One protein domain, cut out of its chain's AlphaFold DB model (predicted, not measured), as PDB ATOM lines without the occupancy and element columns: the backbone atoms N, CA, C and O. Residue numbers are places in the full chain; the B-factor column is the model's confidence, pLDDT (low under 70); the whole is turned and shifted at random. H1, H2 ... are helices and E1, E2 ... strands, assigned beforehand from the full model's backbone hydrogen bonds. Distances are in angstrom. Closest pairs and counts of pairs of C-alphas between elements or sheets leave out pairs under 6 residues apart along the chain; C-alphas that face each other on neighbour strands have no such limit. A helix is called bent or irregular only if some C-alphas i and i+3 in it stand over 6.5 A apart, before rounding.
ATOM      1  N   GLY A  10      -9.143 -52.097 104.066       77.31
ATOM      2  CA  GLY A  10     -10.332 -52.513 103.350       77.31
ATOM      3  C   GLY A  10     -11.266 -53.424 104.127       77.31
ATOM      4  O   GLY A  10     -11.337 -53.348 105.354       77.31
ATOM      5  N   PHE A  11     -12.017 -54.275 103.429       78.50
ATOM      6  CA  PHE A  11     -12.983 -55.185 104.064       78.50
ATOM      7  C   PHE A  11     -12.334 -56.295 104.908       78.50
ATOM      8  O   PHE A  11     -13.032 -56.955 105.667       78.50
ATOM      9  N   ASN A  12     -11.010 -56.459 104.829       73.12
ATOM     10  CA  ASN A  12     -10.252 -57.357 105.702       73.12
ATOM     11  C   ASN A  12      -9.979 -56.744 107.088       73.12
ATOM     12  O   ASN A  12      -9.626 -57.462 108.023       73.12
ATOM     13  N   ASN A  13     -10.148 -55.426 107.249       71.94
ATOM     14  CA  ASN A  13     -10.062 -54.780 108.553       71.94
ATOM     15  C   ASN A  13     -11.300 -55.141 109.394       71.94
ATOM     16  O   ASN A  13     -12.427 -54.912 108.961       71.94
ATOM     17  N   LYS A  14     -11.097 -55.626 110.627       74.62
ATOM     18  CA  LYS A  14     -12.177 -56.014 111.561       74.62
ATOM     19  C   LYS A  14     -13.177 -54.893 111.881       74.62
ATOM     20  O   LYS A  14     -14.280 -55.179 112.329       74.62
ATOM     21  N   CYS A  15     -12.791 -53.633 111.685       73.88
ATOM     22  CA  CYS A  15     -13.646 -52.465 111.901       73.88
ATOM     23  C   CYS A  15     -14.458 -52.076 110.653       73.88
ATOM     24  O   CYS A  15     -15.359 -51.242 110.752       73.88
ATOM     25  N   SER A  16     -14.139 -52.634 109.480       82.94
ATOM     26  CA  SER A  16     -14.924 -52.430 108.264       82.94
ATOM     27  C   SER A  16     -16.208 -53.251 108.341       82.94
ATOM     28  O   SER A  16     -16.203 -54.424 108.702       82.94
ATOM     29  N   ILE A  17     -17.327 -52.627 107.986       87.75
ATOM     30  CA  ILE A  17     -18.662 -53.214 108.071       87.75
ATOM     31  C   ILE A  17     -19.288 -53.149 106.685       87.75
ATOM     32  O   ILE A  17     -19.284 -52.094 106.056       87.75
ATOM     33  N   TYR A  18     -19.860 -54.260 106.234       91.44
ATOM     34  CA  TYR A  18     -20.679 -54.336 105.029       91.44
ATOM     35  C   TYR A  18     -22.040 -54.915 105.405       91.44
ATOM     36  O   TYR A  18     -22.107 -56.040 105.900       91.44
ATOM     37  N   LYS A  19     -23.109 -54.148 105.196       90.56
ATOM     38  CA  LYS A  19     -24.486 -54.574 105.456       90.56
ATOM     39  C   LYS A  19     -25.327 -54.411 104.204       90.56
ATOM     40  O   LYS A  19     -25.202 -53.411 103.496       90.56
ATOM     41  N   ARG A  20     -26.186 -55.395 103.961       90.88
ATOM     42  CA  ARG A  20     -27.187 -55.399 102.900       90.88
ATOM     43  C   ARG A  20     -28.541 -55.616 103.561       90.88
ATOM     44  O   ARG A  20     -28.804 -56.705 104.060       90.88
ATOM     45  N   ASP A  21     -29.370 -54.589 103.519       88.06
ATOM     46  CA  ASP A  21     -30.724 -54.613 104.053       88.06
ATOM     47  C   ASP A  21     -31.723 -54.656 102.897       88.06
ATOM     48  O   ASP A  21     -31.489 -54.071 101.833       88.06
ATOM     49  N   VAL A  22     -32.849 -55.322 103.120       85.56
ATOM     50  CA  VAL A  22     -33.994 -55.330 102.210       85.56
ATOM     51  C   VAL A  22     -35.135 -54.638 102.940       85.56
ATOM     52  O   VAL A  22     -35.507 -55.067 104.027       85.56
ATOM     53  N   SER A  23     -35.646 -53.538 102.391       76.56
ATOM     54  CA  SER A  23     -36.801 -52.847 102.965       76.56
ATOM     55  C   SER A  23     -38.109 -53.546 102.597       76.56
ATOM     56  O   SER A  23     -38.173 -54.265 101.601       76.56
ATOM     57  N   ASP A  24     -39.173 -53.268 103.351       68.88
ATOM     58  CA  ASP A  24     -40.499 -53.902 103.218       68.88
ATOM     59  C   ASP A  24     -41.125 -53.780 101.813       68.88
ATOM     60  O   ASP A  24     -41.987 -54.559 101.426       68.88
ATOM     61  N   ASN A  25     -40.659 -52.818 101.012       70.56
ATOM     62  CA  ASN A  25     -41.045 -52.606  99.612       70.56
ATOM     63  C   ASN A  25     -40.105 -53.285  98.588       70.56
ATOM     64  O   ASN A  25     -40.104 -52.910  97.416       70.56
ATOM     65  N   GLY A  26     -39.259 -54.225  99.020       71.69
ATOM     66  CA  GLY A  26     -38.336 -54.986  98.173       71.69
ATOM     67  C   GLY A  26     -37.100 -54.218  97.684       71.69
ATOM     68  O   GLY A  26     -36.320 -54.760  96.900       71.69
ATOM     69  N   LYS A  27     -36.886 -52.967  98.119       80.31
ATOM     70  CA  LYS A  27     -35.679 -52.202  97.766       80.31
ATOM     71  C   LYS A  27     -34.484 -52.667  98.595       80.31
ATOM     72  O   LYS A  27     -34.579 -52.874  99.801       80.31
ATOM     73  N   ILE A  28     -33.334 -52.794  97.944       86.25
ATOM     74  CA  ILE A  28     -32.090 -53.228  98.577       86.25
ATOM     75  C   ILE A  28     -31.248 -51.998  98.908       86.25
ATOM     76  O   ILE A  28     -30.943 -51.182  98.033       86.25
ATOM     77  N   ARG A  29     -30.818 -51.884 100.164       88.62
ATOM     78  CA  ARG A  29     -29.880 -50.862 100.628       88.62
ATOM     79  C   ARG A  29     -28.604 -51.519 101.124       88.62
ATOM     80  O   ARG A  29     -28.613 -52.284 102.079       88.62
ATOM     81  N   ILE A  30     -27.484 -51.168 100.512       90.88
ATOM     82  CA  ILE A  30     -26.157 -51.607 100.935       90.88
ATOM     83  C   ILE A  30     -25.473 -50.425 101.604       90.88
ATOM     84  O   ILE A  30     -25.416 -49.340 101.037       90.88
ATOM     85  N   HIS A  31     -24.962 -50.595 102.814       91.88
ATOM     86  CA  HIS A  31     -24.286 -49.518 103.527       91.88
ATOM     87  C   HIS A  31     -23.251 -50.068 104.497       91.88
ATOM     88  O   HIS A  31     -23.256 -51.251 104.847       91.88
ATOM     89  N   GLY A  32     -22.335 -49.210 104.927       91.38
ATOM     90  CA  GLY A  32     -21.281 -49.673 105.803       91.38
ATOM     91  C   GLY A  32     -20.161 -48.685 106.047       91.38
ATOM     92  O   GLY A  32     -20.243 -47.493 105.731       91.38
ATOM     93  N   ILE A  33     -19.110 -49.230 106.649       89.75
ATOM     94  CA  ILE A  33     -17.899 -48.518 107.031       89.75
ATOM     95  C   ILE A  33     -16.718 -49.196 106.348       89.75
ATOM     96  O   ILE A  33     -16.606 -50.420 106.361       89.75
ATOM     97  N   TYR A  34     -15.839 -48.398 105.765       86.94
ATOM     98  CA  TYR A  34     -14.637 -48.852 105.085       86.94
ATOM     99  C   TYR A  34     -13.417 -48.165 105.699       86.94
ATOM    100  O   TYR A  34     -13.408 -46.941 105.815       86.94
ATOM    101  N   TYR A  35     -12.404 -48.930 106.104       81.50
ATOM    102  CA  TYR A  35     -11.181 -48.387 106.701       81.50
ATOM    103  C   TYR A  35      -9.973 -48.492 105.770       81.50
ATOM    104  O   TYR A  35      -9.660 -49.566 105.257       81.50
ATOM    105  N   ILE A  36      -9.237 -47.387 105.626       78.81
ATOM    106  CA  ILE A  36      -7.925 -47.347 104.960       78.81
ATOM    107  C   ILE A  36      -6.941 -46.623 105.875       78.81
ATOM    108  O   ILE A  36      -7.143 -45.455 106.188       78.81
ATOM    109  N   ASN A  37      -5.862 -47.289 106.289       70.31
ATOM    110  CA  ASN A  37      -4.777 -46.721 107.096       70.31
ATOM    111  C   ASN A  37      -5.280 -45.950 108.339       70.31
ATOM    112  O   ASN A  37      -4.772 -44.878 108.663       70.31
ATOM    113  N   GLY A  38      -6.312 -46.474 109.011       69.38
ATOM    114  CA  GLY A  38      -6.928 -45.844 110.188       69.38
ATOM    115  C   GLY A  38      -7.915 -44.705 109.888       69.38
ATOM    116  O   GLY A  38      -8.466 -44.132 110.821       69.38
ATOM    117  N   ILE A  39      -8.179 -44.393 108.615       78.25
ATOM    118  CA  ILE A  39      -9.192 -43.416 108.196       78.25
ATOM    119  C   ILE A  39     -10.525 -44.109 107.932       78.25
ATOM    120  O   ILE A  39     -10.596 -45.063 107.158       78.25
ATOM    121  N   LEU A  40     -11.578 -43.584 108.561       84.38
ATOM    122  CA  LEU A  40     -12.951 -44.052 108.424       84.38
ATOM    123  C   LEU A  40     -13.600 -43.449 107.173       84.38
ATOM    124  O   LEU A  40     -13.641 -42.230 107.002       84.38
ATOM    125  N   MET A  41     -14.188 -44.296 106.333       90.75
ATOM    126  CA  MET A  41     -15.075 -43.898 105.243       90.75
ATOM    127  C   MET A  41     -16.463 -44.499 105.448       90.75
ATOM    128  O   MET A  41     -16.593 -45.661 105.829       90.75
ATOM    129  N   LYS A  42     -17.512 -43.724 105.173       91.31
ATOM    130  CA  LYS A  42     -18.897 -44.217 105.151       91.31
ATOM    131  C   LYS A  42     -19.354 -44.351 103.711       91.31
ATOM    132  O   LYS A  42     -19.146 -43.431 102.922       91.31
ATOM    133  N   PHE A  43     -19.995 -45.466 103.387       92.56
ATOM    134  CA  PHE A  43     -20.603 -45.670 102.078       92.56
ATOM    135  C   PHE A  43     -22.056 -46.109 102.205       92.56
ATOM    136  O   PHE A  43     -22.451 -46.753 103.181       92.56
ATOM    137  N   TYR A  44     -22.843 -45.780 101.188       91.88
ATOM    138  CA  TYR A  44     -24.151 -46.377 100.969       91.88
ATOM    139  C   TYR A  44     -24.466 -46.462  99.477       91.88
ATOM    140  O   TYR A  44     -23.949 -45.689  98.675       91.88
ATOM    141  N   LEU A  45     -25.337 -47.400  99.130       90.00
ATOM    142  CA  LEU A  45     -25.824 -47.730  97.801       90.00
ATOM    143  C   LEU A  45     -27.294 -48.135  97.937       90.00
ATOM    144  O   LEU A  45     -27.633 -48.967  98.775       90.00
ATOM    145  N   ASN A  46     -28.161 -47.569  97.107       88.75
ATOM    146  CA  ASN A  46     -29.583 -47.900  97.066       88.75
ATOM    147  C   ASN A  46     -29.921 -48.522  95.710       88.75
ATOM    148  O   ASN A  46     -29.490 -48.006  94.670       88.75
ATOM    149  N   SER A  47     -30.708 -49.598  95.715       87.00
ATOM    150  CA  SER A  47     -31.230 -50.214  94.495       87.00
ATOM    151  C   SER A  47     -32.098 -49.223  93.727       87.00
ATOM    152  O   SER A  47     -32.934 -48.535  94.321       87.00
ATOM    153  N   GLN A  48     -31.910 -49.163  92.415       83.69
ATOM    154  CA  GLN A  48     -32.696 -48.310  91.529       83.69
ATOM    155  C   GLN A  48     -33.899 -49.073  90.960       83.69
ATOM    156  O   GLN A  48     -33.908 -50.302  90.914       83.69
ATOM    157  N   THR A  49     -34.937 -48.344  90.553       74.12
ATOM    158  CA  THR A  49     -36.104 -48.923  89.877       74.12
ATOM    159  C   THR A  49     -35.750 -49.393  88.465       74.12
ATOM    160  O   THR A  49     -34.806 -48.901  87.843       74.12
ATOM    161  N   THR A  50     -36.524 -50.346  87.953       58.91
ATOM    162  CA  THR A  50     -36.397 -50.916  86.608       58.91
ATOM    163  C   THR A  50     -36.360 -49.813  85.538       58.91
ATOM    164  O   THR A  50     -37.249 -48.969  85.489       58.91
ATOM    165  N   GLY A  51     -35.305 -49.801  84.709       57.81
ATOM    166  CA  GLY A  51     -35.058 -48.795  83.659       57.81
ATOM    167  C   GLY A  51     -33.875 -47.847  83.914       57.81
ATOM    168  O   GLY A  51     -33.477 -47.112  83.014       57.81
ATOM    169  N   ALA A  52     -33.277 -47.863  85.110       63.66
ATOM    170  CA  ALA A  52     -32.064 -47.096  85.399       63.66
ATOM    171  C   ALA A  52     -30.803 -47.739  84.784       63.66
ATOM    172  O   ALA A  52     -30.663 -48.959  84.758       63.66
ATOM    173  N   LEU A  53     -29.843 -46.906  84.360       69.44
ATOM    174  CA  LEU A  53     -28.575 -47.335  83.742       69.44
ATOM    175  C   LEU A  53     -27.668 -48.163  84.687       69.44
ATOM    176  O   LEU A  53     -26.733 -48.820  84.235       69.44
ATOM    177  N   PHE A  54     -27.931 -48.117  85.997       76.81
ATOM    178  CA  PHE A  54     -27.175 -48.815  87.036       76.81
ATOM    179  C   PHE A  54     -28.127 -49.448  88.057       76.81
ATOM    180  O   PHE A  54     -29.058 -48.787  88.520       76.81
ATOM    181  N   LEU A  55     -27.848 -50.690  88.467       81.12
ATOM    182  CA  LEU A  55     -28.622 -51.408  89.493       81.12
ATOM    183  C   LEU A  55     -28.568 -50.740  90.878       81.12
ATOM    184  O   LEU A  55     -29.570 -50.719  91.590       81.12
ATOM    185  N   PHE A  56     -27.423 -50.167  91.255       85.62
ATOM    186  CA  PHE A  56     -27.228 -49.463  92.519       85.62
ATOM    187  C   PHE A  56     -26.570 -48.100  92.302       85.62
ATOM    188  O   PHE A  56     -25.596 -47.971  91.554       85.62
ATOM    189  N   ARG A  57     -27.058 -47.093  93.034       87.94
ATOM    190  CA  ARG A  57     -26.463 -45.750  93.095       87.94
ATOM    191  C   ARG A  57     -26.290 -45.304  94.538       87.94
ATOM    192  O   ARG A  57     -27.164 -45.533  95.376       87.94
ATOM    193  N   GLY A  58     -25.191 -44.622  94.824       89.31
ATOM    194  CA  GLY A  58     -24.984 -43.987  96.117       89.31
ATOM    195  C   GLY A  58     -23.672 -43.225  96.186       89.31
ATOM    196  O   GLY A  58     -23.233 -42.666  95.184       89.31
ATOM    197  N   GLN A  59     -23.061 -43.174  97.364       91.19
ATOM    198  CA  GLN A  59     -21.830 -42.416  97.582       91.19
ATOM    199  C   GLN A  59     -20.941 -43.044  98.649       91.19
ATOM    200  O   GLN A  59     -21.404 -43.766  99.534       91.19
ATOM    201  N   ILE A  60     -19.658 -42.705  98.572       92.00
ATOM    202  CA  ILE A  60     -18.652 -42.936  99.601       92.00
ATOM    203  C   ILE A  60     -18.058 -41.599 100.034       92.00
ATOM    204  O   ILE A  60     -17.782 -40.736  99.204       92.00
ATOM    205  N   SER A  61     -17.882 -41.411 101.338       90.81
ATOM    206  CA  SER A  61     -17.360 -40.180 101.932       90.81
ATOM    207  C   SER A  61     -16.284 -40.482 102.966       90.81
ATOM    208  O   SER A  61     -16.439 -41.398 103.774       90.81
ATOM    209  N   ILE A  62     -15.218 -39.682 102.974       88.38
ATOM    210  CA  ILE A  62     -14.197 -39.706 104.026       88.38
ATOM    211  C   ILE A  62     -14.737 -38.979 105.246       88.38
ATOM    212  O   ILE A  62     -15.179 -37.837 105.137       88.38
ATOM    213  N   ILE A  63     -14.672 -39.618 106.407       84.12
ATOM    214  CA  ILE A  63     -15.061 -39.003 107.668       84.12
ATOM    215  C   ILE A  63     -13.815 -38.461 108.354       84.12
ATOM    216  O   ILE A  63     -12.828 -39.166 108.560       84.12
ATOM    217  N   SER A  64     -13.863 -37.175 108.679       78.94
ATOM    218  CA  SER A  64     -12.816 -36.482 109.405       78.94
ATOM    219  C   SER A  64     -12.700 -37.062 110.818       78.94
ATOM    220  O   SER A  64     -13.683 -37.046 111.568       78.94
ATOM    221  N   PRO A  65     -11.505 -37.530 111.220       67.81
ATOM    222  CA  PRO A  65     -11.288 -38.046 112.566       67.81
ATOM    223  C   PRO A  65     -11.424 -36.960 113.648       67.81
ATOM    224  O   PRO A  65     -11.631 -37.297 114.807       67.81
ATOM    225  N   ALA A  66     -11.360 -35.672 113.287       67.69
ATOM    226  CA  ALA A  66     -11.394 -34.555 114.238       67.69
ATOM    227  C   ALA A  66     -12.788 -34.266 114.795       67.69
ATOM    228  O   ALA A  66     -12.931 -33.841 115.935       67.69
ATOM    229  N   ASN A  67     -13.817 -34.428 113.964       71.12
ATOM    230  CA  ASN A  67     -15.167 -33.945 114.256       71.12
ATOM    231  C   ASN A  67     -16.272 -34.922 113.829       71.12
ATOM    232  O   ASN A  67     -17.449 -34.600 113.962       71.12
ATOM    233  N   GLY A  68     -15.923 -36.089 113.272       72.81
ATOM    234  CA  GLY A  68     -16.889 -37.100 112.834       72.81
ATOM    235  C   GLY A  68     -17.760 -36.691 111.638       72.81
ATOM    236  O   GLY A  68     -18.656 -37.444 111.253       72.81
ATOM    237  N   GLN A  69     -17.502 -35.527 111.033       82.81
ATOM    238  CA  GLN A  69     -18.196 -35.024 109.844       82.81
ATOM    239  C   GLN A  69     -17.452 -35.416 108.563       82.81
ATOM    240  O   GLN A  69     -16.330 -35.918 108.614       82.81
ATOM    241  N   ILE A  70     -18.052 -35.189 107.391       83.62
ATOM    242  CA  ILE A  70     -17.366 -35.438 106.116       83.62
ATOM    243  C   ILE A  70     -16.152 -34.506 106.006       83.62
ATOM    244  O   ILE A  70     -16.258 -33.296 106.211       83.62
ATOM    245  N   LEU A  71     -14.986 -35.074 105.697       83.44
ATOM    246  CA  LEU A  71     -13.737 -34.337 105.550       83.44
ATOM    247  C   LEU A  71     -13.874 -33.307 104.427       83.44
ATOM    248  O   LEU A  71     -14.243 -33.654 103.310       83.44
ATOM    249  N   GLN A  72     -13.529 -32.051 104.699       82.75
ATOM    250  CA  GLN A  72     -13.478 -31.007 103.677       82.75
ATOM    251  C   GLN A  72     -12.043 -30.753 103.224       82.75
ATOM    252  O   GLN A  72     -11.127 -30.748 104.046       82.75
ATOM    253  N   SER A  73     -11.845 -30.478 101.931       76.62
ATOM    254  CA  SER A  73     -10.537 -30.084 101.389       76.62
ATOM    255  C   SER A  73      -9.936 -28.905 102.166       76.62
ATOM    256  O   SER A  73     -10.615 -27.887 102.356       76.62
ATOM    257  N   LYS A  74      -8.657 -29.013 102.551       70.12
ATOM    258  CA  LYS A  74      -7.864 -27.962 103.220       70.12
ATOM    259  C   LYS A  74      -6.604 -27.604 102.415       70.12
ATOM    260  O   LYS A  74      -6.228 -28.306 101.476       70.12
ATOM    261  N   GLY A  75      -5.958 -26.495 102.783       68.88
ATOM    262  CA  GLY A  75      -4.679 -26.057 102.212       68.88
ATOM    263  C   GLY A  75      -4.758 -25.628 100.741       68.88
ATOM    264  O   GLY A  75      -5.755 -25.053 100.300       68.88
ATOM    265  N   ILE A  76      -3.701 -25.922  99.977       66.31
ATOM    266  CA  ILE A  76      -3.539 -25.516  98.566       66.31
ATOM    267  C   ILE A  76      -4.706 -26.011  97.695       66.31
ATOM    268  O   ILE A  76      -5.211 -25.264  96.864       66.31
ATOM    269  N   ASN A  77      -5.214 -27.220  97.945       67.19
ATOM    270  CA  ASN A  77      -6.337 -27.782  97.188       67.19
ATOM    271  C   ASN A  77      -7.640 -26.991  97.389       67.19
ATOM    272  O   ASN A  77      -8.408 -26.823  96.442       67.19
ATOM    273  N   ARG A  78      -7.883 -26.467  98.602       71.69
ATOM    274  CA  ARG A  78      -9.027 -25.579  98.863       71.69
ATOM    275  C   ARG A  78      -8.834 -24.238  98.156       71.69
ATOM    276  O   ARG A  78      -9.772 -23.750  97.537       71.69
ATOM    277  N   LYS A  79      -7.619 -23.680  98.215       68.69
ATOM    278  CA  LYS A  79      -7.268 -22.400  97.584       68.69
ATOM    279  C   LYS A  79      -7.465 -22.446  96.064       68.69
ATOM    280  O   LYS A  79      -8.254 -21.669  95.545       68.69
ATOM    281  N   ASN A  80      -6.888 -23.442  95.393       71.56
ATOM    282  CA  ASN A  80      -7.015 -23.622  93.942       71.56
ATOM    283  C   ASN A  80      -8.478 -23.781  93.504       71.56
ATOM    284  O   ASN A  80      -8.901 -23.205  92.509       71.56
ATOM    285  N   LYS A  81      -9.281 -24.527  94.273       70.56
ATOM    286  CA  LYS A  81     -10.699 -24.741  93.956       70.56
ATOM    287  C   LYS A  81     -11.552 -23.486  94.173       70.56
ATOM    288  O   LYS A  81     -12.490 -23.256  93.416       70.56
ATOM    289  N   ILE A  82     -11.231 -22.671  95.179       70.69
ATOM    290  CA  ILE A  82     -11.845 -21.348  95.368       70.69
ATOM    291  C   ILE A  82     -11.473 -20.425  94.201       70.69
ATOM    292  O   ILE A  82     -12.348 -19.740  93.672       70.69
ATOM    293  N   ASP A  83     -10.213 -20.436  93.768       72.94
ATOM    294  CA  ASP A  83      -9.735 -19.604  92.661       72.94
ATOM    295  C   ASP A  83     -10.388 -19.999  91.321       72.94
ATOM    296  O   ASP A  83     -10.796 -19.127  90.552       72.94
ATOM    297  N   ASP A  84     -10.602 -21.294  91.071       72.31
ATOM    298  CA  ASP A  84     -11.349 -21.781  89.903       72.31
ATOM    299  C   ASP A  84     -12.835 -21.390  89.930       72.31
ATOM    300  O   ASP A  84     -13.412 -21.053  88.894       72.31
ATOM    301  N   LEU A  85     -13.476 -21.411  91.104       70.31
ATOM    302  CA  LEU A  85     -14.873 -20.989  91.258       70.31
ATOM    303  C   LEU A  85     -15.039 -19.474  91.070       70.31
ATOM    304  O   LEU A  85     -16.030 -19.046  90.475       70.31
ATOM    305  N   LYS A  86     -14.052 -18.679  91.508       68.81
ATOM    306  CA  LYS A  86     -13.980 -17.232  91.247       68.81
ATOM    307  C   LYS A  86     -13.864 -16.931  89.756       68.81
ATOM    308  O   LYS A  86     -14.588 -16.079  89.257       68.81
ATOM    309  N   LYS A  87     -13.029 -17.675  89.023       72.12
ATOM    310  CA  LYS A  87     -12.885 -17.523  87.562       72.12
ATOM    311  C   LYS A  87     -14.162 -17.843  86.777       72.12
ATOM    312  O   LYS A  87     -14.319 -17.358  85.664       72.12
ATOM    313  N   LYS A  88     -15.072 -18.651  87.333       71.31
ATOM    314  CA  LYS A  88     -16.323 -19.067  86.676       71.31
ATOM    315  C   LYS A  88     -17.544 -18.194  87.017       71.31
ATOM    316  O   LYS A  88     -18.654 -18.596  86.683       71.31
ATOM    317  N   ASN A  89     -17.372 -17.039  87.679       61.09
ATOM    318  CA  ASN A  89     -18.462 -16.131  88.092       61.09
ATOM    319  C   ASN A  89     -19.640 -16.845  88.786       61.09
ATOM    320  O   ASN A  89     -20.813 -16.520  88.592       61.09
ATOM    321  N   SER A  90     -19.343 -17.855  89.603       58.88
ATOM    322  CA  SER A  90     -20.385 -18.589  90.312       58.88
ATOM    323  C   SER A  90     -20.903 -17.759  91.494       58.88
ATOM    324  O   SER A  90     -20.137 -17.460  92.411       58.88
ATOM    325  N   LYS A  91     -22.215 -17.460  91.534       56.84
ATOM    326  CA  LYS A  91     -22.930 -16.811  92.670       56.84
ATOM    327  C   LYS A  91     -22.808 -17.566  94.014       56.84
ATOM    328  O   LYS A  91     -23.337 -17.151  95.035       56.84
ATOM    329  N   VAL A  92     -22.124 -18.703  94.013       52.91
ATOM    330  CA  VAL A  92     -21.975 -19.657  95.114       52.91
ATOM    331  C   VAL A  92     -20.949 -19.206  96.170       52.91
ATOM    332  O   VAL A  92     -20.926 -19.742  97.277       52.91
ATOM    333  N   LEU A  93     -20.129 -18.195  95.869       53.50
ATOM    334  CA  LEU A  93     -19.105 -17.660  96.779       53.50
ATOM    335  C   LEU A  93     -19.659 -16.991  98.053       53.50
ATOM    336  O   LEU A  93     -18.894 -16.796  98.990       53.50
ATOM    337  N   GLU A  94     -20.959 -16.693  98.136       52.03
ATOM    338  CA  GLU A  94     -21.565 -16.024  99.303       52.03
ATOM    339  C   GLU A  94     -21.904 -16.972 100.474       52.03
ATOM    340  O   GLU A  94     -22.155 -16.515 101.585       52.03
ATOM    341  N   ARG A  95     -21.858 -18.303 100.290       55.19
ATOM    342  CA  ARG A  95     -22.166 -19.297 101.347       55.19
ATOM    343  C   ARG A  95     -20.923 -20.096 101.756       55.19
ATOM    344  O   ARG A  95     -20.835 -21.305 101.555       55.19
ATOM    345  N   LEU A  96     -19.928 -19.416 102.322       52.91
ATOM    346  CA  LEU A  96     -18.568 -19.942 102.553       52.91
ATOM    347  C   LEU A  96     -18.374 -20.893 103.758       52.91
ATOM    348  O   LEU A  96     -17.238 -21.240 104.081       52.91
ATOM    349  N   GLY A  97     -19.445 -21.371 104.402       50.81
ATOM    350  CA  GLY A  97     -19.346 -22.229 105.593       50.81
ATOM    351  C   GLY A  97     -19.243 -23.733 105.314       50.81
ATOM    352  O   GLY A  97     -18.384 -24.408 105.878       50.81
ATOM    353  N   GLN A  98     -20.104 -24.285 104.453       51.44
ATOM    354  CA  GLN A  98     -20.243 -25.737 104.256       51.44
ATOM    355  C   GLN A  98     -20.755 -26.058 102.844       51.44
ATOM    356  O   GLN A  98     -21.875 -26.520 102.655       51.44
ATOM    357  N   TYR A  99     -19.946 -25.782 101.821       60.44
ATOM    358  CA  TYR A  99     -20.308 -26.174 100.461       60.44
ATOM    359  C   TYR A  99     -20.032 -27.669 100.252       60.44
ATOM    360  O   TYR A  99     -18.885 -28.107 100.397       60.44
ATOM    361  N   GLU A 100     -21.053 -28.436  99.855       59.38
ATOM    362  CA  GLU A 100     -20.944 -29.877  99.564       59.38
ATOM    363  C   GLU A 100     -19.837 -30.191  98.549       59.38
ATOM    364  O   GLU A 100     -19.197 -31.235  98.616       59.38
ATOM    365  N   GLY A 101     -19.519 -29.247  97.658       61.06
ATOM    366  CA  GLY A 101     -18.436 -29.399  96.691       61.06
ATOM    367  C   GLY A 101     -17.027 -29.468  97.293       61.06
ATOM    368  O   GLY A 101     -16.108 -29.870  96.582       61.06
ATOM    369  N   PHE A 102     -16.802 -29.098  98.559       70.44
ATOM    370  CA  PHE A 102     -15.504 -29.295  99.230       70.44
ATOM    371  C   PHE A 102     -15.417 -30.614 100.000       70.44
ATOM    372  O   PHE A 102     -14.332 -30.951 100.479       70.44
ATOM    373  N   ASN A 103     -16.520 -31.353 100.107       80.94
ATOM    374  CA  ASN A 103     -16.558 -32.626 100.807       80.94
ATOM    375  C   ASN A 103     -15.736 -33.676 100.048       80.94
ATOM    376  O   ASN A 103     -15.798 -33.794  98.821       80.94
ATOM    377  N   ALA A 104     -14.973 -34.465 100.793       83.62
ATOM    378  CA  ALA A 104     -14.236 -35.614 100.303       83.62
ATOM    379  C   ALA A 104     -15.205 -36.780 100.085       83.62
ATOM    380  O   ALA A 104     -15.237 -37.739 100.856       83.62
ATOM    381  N   MET A 105     -16.019 -36.657  99.039       87.00
ATOM    382  CA  MET A 105     -16.998 -37.648  98.616       87.00
ATOM    383  C   MET A 105     -16.787 -38.051  97.153       87.00
ATOM    384  O   MET A 105     -16.232 -37.294  96.353       87.00
ATOM    385  N   SER A 106     -17.242 -39.252  96.814       86.75
ATOM    386  CA  SER A 106     -17.375 -39.731  95.441       86.75
ATOM    387  C   SER A 106     -18.713 -40.434  95.283       86.75
ATOM    388  O   SER A 106     -19.111 -41.214  96.151       86.75
ATOM    389  N   GLU A 107     -19.382 -40.203  94.159       87.94
ATOM    390  CA  GLU A 107     -20.532 -41.012  93.766       87.94
ATOM    391  C   GLU A 107     -20.080 -42.435  93.407       87.94
ATOM    392  O   GLU A 107     -18.967 -42.651  92.918       87.94
ATOM    393  N   LEU A 108     -20.952 -43.403  93.681       87.50
ATOM    394  CA  LEU A 108     -20.780 -44.812  93.358       87.50
ATOM    395  C   LEU A 108     -21.907 -45.260  92.428       87.50
ATOM    396  O   LEU A 108     -23.088 -45.049  92.721       87.50
ATOM    397  N   TYR A 109     -21.522 -45.936  91.349       88.19
ATOM    398  CA  TYR A 109     -22.421 -46.468  90.331       88.19
ATOM    399  C   TYR A 109     -22.075 -47.931  90.090       88.19
ATOM    400  O   TYR A 109     -20.994 -48.242  89.590       88.19
ATOM    401  N   VAL A 110     -22.973 -48.839  90.473       86.62
ATOM    402  CA  VAL A 110     -22.699 -50.280  90.432       86.62
ATOM    403  C   VAL A 110     -23.798 -50.999  89.666       86.62
ATOM    404  O   VAL A 110     -24.974 -50.892  90.000       86.62
ATOM    405  N   ASN A 111     -23.406 -51.747  88.634       85.69
ATOM    406  CA  ASN A 111     -24.322 -52.467  87.750       85.69
ATOM    407  C   ASN A 111     -24.213 -53.991  87.915       85.69
ATOM    408  O   ASN A 111     -24.091 -54.729  86.945       85.69
ATOM    409  N   THR A 112     -24.182 -54.462  89.160       84.50
ATOM    410  CA  THR A 112     -24.133 -55.891  89.506       84.50
ATOM    411  C   THR A 112     -24.815 -56.113  90.853       84.50
ATOM    412  O   THR A 112     -24.851 -55.210  91.690       84.50
ATOM    413  N   SER A 113     -25.373 -57.305  91.060       81.50
ATOM    414  CA  SER A 113     -26.013 -57.732  92.312       81.50
ATOM    415  C   SER A 113     -25.118 -58.630  93.176       81.50
ATOM    416  O   SER A 113     -25.491 -58.947  94.312       81.50
ATOM    417  N   LYS A 114     -23.933 -59.013  92.680       87.56
ATOM    418  CA  LYS A 114     -22.973 -59.870  93.389       87.56
ATOM    419  C   LYS A 114     -22.161 -59.074  94.411       87.56
ATOM    420  O   LYS A 114     -21.503 -58.097  94.061       87.56
ATOM    421  N   ASP A 115     -22.161 -59.522  95.665       87.06
ATOM    422  CA  ASP A 115     -21.525 -58.795  96.773       87.06
ATOM    423  C   ASP A 115     -20.014 -58.609  96.613       87.06
ATOM    424  O   ASP A 115     -19.505 -57.534  96.927       87.06
ATOM    425  N   ASP A 116     -19.291 -59.598  96.090       86.81
ATOM    426  CA  ASP A 116     -17.834 -59.493  95.932       86.81
ATOM    427  C   ASP A 116     -17.438 -58.447  94.884       86.81
ATOM    428  O   ASP A 116     -16.493 -57.682  95.082       86.81
ATOM    429  N   GLU A 117     -18.211 -58.336  93.802       86.38
ATOM    430  CA  GLU A 117     -17.999 -57.316  92.773       86.38
ATOM    431  C   GLU A 117     -18.360 -55.911  93.292       86.38
ATOM    432  O   GLU A 117     -17.645 -54.943  93.009       86.38
ATOM    433  N   ILE A 118     -19.418 -55.794  94.110       87.38
ATOM    434  CA  ILE A 118     -19.796 -54.541  94.786       87.38
ATOM    435  C   ILE A 118     -18.692 -54.110  95.759       87.38
ATOM    436  O   ILE A 118     -18.257 -52.957  95.724       87.38
ATOM    437  N   LYS A 119     -18.179 -55.030  96.587       89.31
ATOM    438  CA  LYS A 119     -17.062 -54.773  97.508       89.31
ATOM    439  C   LYS A 119     -15.801 -54.339  96.760       89.31
ATOM    440  O   LYS A 119     -15.188 -53.347  97.145       89.31
ATOM    441  N   ALA A 120     -15.445 -55.012  95.666       86.38
ATOM    442  CA  ALA A 120     -14.295 -54.636  94.840       86.38
ATOM    443  C   ALA A 120     -14.463 -53.258  94.172       86.38
ATOM    444  O   ALA A 120     -13.486 -52.539  93.948       86.38
ATOM    445  N   HIS A 121     -15.693 -52.865  93.830       87.75
ATOM    446  CA  HIS A 121     -15.975 -51.522  93.328       87.75
ATOM    447  C   HIS A 121     -15.843 -50.462  94.433       87.75
ATOM    448  O   HIS A 121     -15.217 -49.426  94.207       87.75
ATOM    449  N   ILE A 122     -16.367 -50.733  95.633       89.06
ATOM    450  CA  ILE A 122     -16.211 -49.854  96.802       89.06
ATOM    451  C   ILE A 122     -14.728 -49.676  97.143       89.06
ATOM    452  O   ILE A 122     -14.301 -48.542  97.336       89.06
ATOM    453  N   ASP A 123     -13.938 -50.752  97.151       87.75
ATOM    454  CA  ASP A 123     -12.497 -50.701  97.429       87.75
ATOM    455  C   ASP A 123     -11.749 -49.798  96.434       87.75
ATOM    456  O   ASP A 123     -11.078 -48.846  96.831       87.75
ATOM    457  N   ARG A 124     -11.941 -50.009  95.125       85.69
ATOM    458  CA  ARG A 124     -11.309 -49.169  94.091       85.69
ATOM    459  C   ARG A 124     -11.679 -47.692  94.232       85.69
ATOM    460  O   ARG A 124     -10.806 -46.825  94.136       85.69
ATOM    461  N   SER A 125     -12.953 -47.404  94.481       86.25
ATOM    462  CA  SER A 125     -13.440 -46.036  94.668       86.25
ATOM    463  C   SER A 125     -12.908 -45.407  95.958       86.25
ATOM    464  O   SER A 125     -12.524 -44.238  95.954       86.25
ATOM    465  N   ALA A 126     -12.804 -46.182  97.038       85.56
ATOM    466  CA  ALA A 126     -12.223 -45.755  98.304       85.56
ATOM    467  C   ALA A 126     -10.726 -45.436  98.167       85.56
ATOM    468  O   ALA A 126     -10.284 -44.381  98.613       85.56
ATOM    469  N   LEU A 127      -9.952 -46.293  97.494       84.62
ATOM    470  CA  LEU A 127      -8.527 -46.067  97.223       84.62
ATOM    471  C   LEU A 127      -8.297 -44.818  96.365       84.62
ATOM    472  O   LEU A 127      -7.427 -44.004  96.678       84.62
ATOM    473  N   SER A 128      -9.103 -44.638  95.315       84.00
ATOM    474  CA  SER A 128      -9.055 -43.445  94.461       84.00
ATOM    475  C   SER A 128      -9.378 -42.172  95.251       84.00
ATOM    476  O   SER A 128      -8.653 -41.175  95.176       84.00
ATOM    477  N   LEU A 129     -10.426 -42.218  96.080       85.06
ATOM    478  CA  LEU A 129     -10.826 -41.097  96.925       85.06
ATOM    479  C   LEU A 129      -9.766 -40.778  97.994       85.06
ATOM    480  O   LEU A 129      -9.468 -39.605  98.217       85.06
ATOM    481  N   PHE A 130      -9.154 -41.798  98.605       82.75
ATOM    482  CA  PHE A 130      -8.052 -41.638  99.558       82.75
ATOM    483  C   PHE A 130      -6.858 -40.936  98.909       82.75
ATOM    484  O   PHE A 130      -6.395 -39.923  99.426       82.75
ATOM    485  N   ALA A 131      -6.404 -41.417  97.748       81.44
ATOM    486  CA  ALA A 131      -5.279 -40.824  97.025       81.44
ATOM    487  C   ALA A 131      -5.546 -39.356  96.649       81.44
ATOM    488  O   ALA A 131      -4.677 -38.500  96.790       81.44
ATOM    489  N   LYS A 132      -6.778 -39.036  96.234       81.19
ATOM    490  CA  LYS A 132      -7.176 -37.668  95.873       81.19
ATOM    491  C   LYS A 132      -7.115 -36.689  97.052       81.19
ATOM    492  O   LYS A 132      -6.792 -35.518  96.854       81.19
ATOM    493  N   PHE A 133      -7.447 -37.142  98.262       82.69
ATOM    494  CA  PHE A 133      -7.520 -36.295  99.458       82.69
ATOM    495  C   PHE A 133      -6.383 -36.524 100.464       82.69
ATOM    496  O   PHE A 133      -6.386 -35.881 101.517       82.69
ATOM    497  N   GLU A 134      -5.379 -37.341 100.132       80.69
ATOM    498  CA  GLU A 134      -4.214 -37.655 100.975       80.69
ATOM    499  C   GLU A 134      -3.577 -36.402 101.618       80.69
ATOM    500  O   GLU A 134      -3.420 -36.389 102.843       80.69
ATOM    501  N   PRO A 135      -3.316 -35.289 100.895       76.88
ATOM    502  CA  PRO A 135      -2.726 -34.101 101.517       76.88
ATOM    503  C   PRO A 135      -3.618 -33.470 102.594       76.88
ATOM    504  O   PRO A 135      -3.130 -32.993 103.614       76.88
ATOM    505  N   THR A 136      -4.940 -33.468 102.386       77.75
ATOM    506  CA  THR A 136      -5.907 -32.924 103.354       77.75
ATOM    507  C   THR A 136      -6.034 -33.831 104.575       77.75
ATOM    508  O   THR A 136      -6.082 -33.331 105.697       77.75
ATOM    509  N   ILE A 137      -6.045 -35.150 104.365       75.88
ATOM    510  CA  ILE A 137      -6.044 -36.150 105.439       75.88
ATOM    511  C   ILE A 137      -4.813 -35.947 106.329       75.88
ATOM    512  O   ILE A 137      -4.955 -35.842 107.545       75.88
ATOM    513  N   HIS A 138      -3.629 -35.789 105.730       72.75
ATOM    514  CA  HIS A 138      -2.387 -35.550 106.467       72.75
ATOM    515  C   HIS A 138      -2.398 -34.237 107.260       72.75
ATOM    516  O   HIS A 138      -1.917 -34.219 108.390       72.75
ATOM    517  N   ILE A 139      -2.952 -33.150 106.710       72.00
ATOM    518  CA  ILE A 139      -3.087 -31.872 107.432       72.00
ATOM    519  C   ILE A 139      -3.968 -32.047 108.670       72.00
ATOM    520  O   ILE A 139      -3.553 -31.682 109.763       72.00
ATOM    521  N   VAL A 140      -5.149 -32.657 108.523       69.81
ATOM    522  CA  VAL A 140      -6.075 -32.857 109.649       69.81
ATOM    523  C   VAL A 140      -5.481 -33.794 110.701       69.81
ATOM    524  O   VAL A 140      -5.594 -33.519 111.889       69.81
ATOM    525  N   GLN A 141      -4.785 -34.855 110.286       68.44
ATOM    526  CA  GLN A 141      -4.084 -35.747 111.212       68.44
ATOM    527  C   GLN A 141      -2.946 -35.044 111.968       68.44
ATOM    528  O   GLN A 141      -2.751 -35.329 113.145       68.44
ATOM    529  N   LYS A 142      -2.218 -34.119 111.326       66.69
ATOM    530  CA  LYS A 142      -1.179 -33.307 111.983       66.69
ATOM    531  C   LYS A 142      -1.770 -32.272 112.947       66.69
ATOM    532  O   LYS A 142      -1.250 -32.120 114.044       66.69
ATOM    533  N   GLU A 143      -2.841 -31.580 112.551       65.12
ATOM    534  CA  GLU A 143      -3.524 -30.555 113.362       65.12
ATOM    535  C   GLU A 143      -4.204 -31.136 114.605       65.12
ATOM    536  O   GLU A 143      -4.285 -30.471 115.631       65.12
ATOM    537  N   MET A 144      -4.705 -32.370 114.513       58.19
ATOM    538  CA  MET A 144      -5.416 -33.006 115.612       58.19
ATOM    539  C   MET A 144      -4.530 -33.299 116.818       58.19
ATOM    540  O   MET A 144      -5.044 -33.293 117.927       58.19
ATOM    541  N   GLY A 145      -3.248 -33.628 116.636       55.22
ATOM    542  CA  GLY A 145      -2.397 -34.071 117.749       55.22
ATOM    543  C   GLY A 145      -2.996 -35.205 118.610       55.22
ATOM    544  O   GLY A 145      -2.506 -35.455 119.706       55.22
TER     545      GLY A 145
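Overview. This is residues 10 to 145 of the 558 residues of an uncharacterized protein of Clostridiaceae bacterium (UniProt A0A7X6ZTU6). A twisted sheet of five strands curls round one long helix arm, H3a, which covers one face; no named helix is on the other face. Past one end of the sheet, H1 and the short H2 form a small outlying part, and the second arm of the bent helix, H3b, turns off from H3a at a corner and comes near H1. The printed part has 136 residues with three named helices and five named strands, along the chain E1 E2 E3 E4 H1 H2 E5 H3; the sheet's order is E1 E2 E3 E4 E5, antiparallel throughout, and the class is mixed, helices and strands. The whole is only just compact, close to loose, with a radius of gyration of the C-alphas of 16.8 A and spans of 44 by 37 by 23 A.

Along the chain. The sheet holds E1, residues 17 to 22, E2, residues 28 to 36, E3, residues 39 to 47, E4, residues 56 to 62, and E5, residues 105 to 110. C-alpha 17, where E1 begins, is at (-18.662, -53.214, 108.071). E2 is 25.7 A long, E3 26.8 A and E4 19.9 A. H3, residues 115 to 144, was assigned as one helix by its hydrogen bonds but is bent: C-alphas 132 and 135 are 8.0 A apart. Its arms are H3a, residues 115 to 132, 25.6 A long, and H3b, residues 135 to 144, 14.4 A long, ending with C-alpha 144 at (-5.416, -33.006, 115.612). H1 is residues 76 to 87, 16.5 A long, with C-alpha 76 at (-3.539, -25.516, 98.566). H2, residues 91 to 94, is only just irregular: C-alphas 91 and 94 are 6.8 A apart.

Arrangement. E1 to E4 form a meander, each strand the antiparallel neighbour of the one before, joined by three hairpins. N 19 and O 31 of E1 and E2 are 2.9 A apart, N 34 and O 41 of E2 and E3 2.8 A, N 44 and O 59 of E3 and E4 3.0 A, and N 108 and O 58 of E5 and E4 2.8 A, within hydrogen-bond range. H3a is on the sheet, in two layers, one helix arm on one face; its closest C-alphas to E5 are those of Val 110 and Ile 118, 6.7 A, and to E4 those of Ile 60 and Ala 126, 7.1 A. H3a and H3b stand about perpendicular, at 78 degrees. H3b is near H1, with 5 pairs of C-alphas within 10 A. H1 and H2 are close but not clearly touching; the closest C-alphas, of Lys 86 and Leu 93, are 7.6 A apart. Neither is on the sheet. In H1, H3a and H3b every O i to N i+4 pair is within hydrogen-bond range; H2 is too short for such a pair.

Size, cuts and confidence. The C-alphas farthest apart, of Gly 51 and Gly 145, are 49.5 A from each other. The printed part has no cut. The link from E4 to H1, residues 63 to 75, is long, and residues 86 to 92 stand free. The mean pLDDT of the printed part is 77.5; 32 residues are under 70, among them 50 to 53, 89 to 101 and 140 to 145.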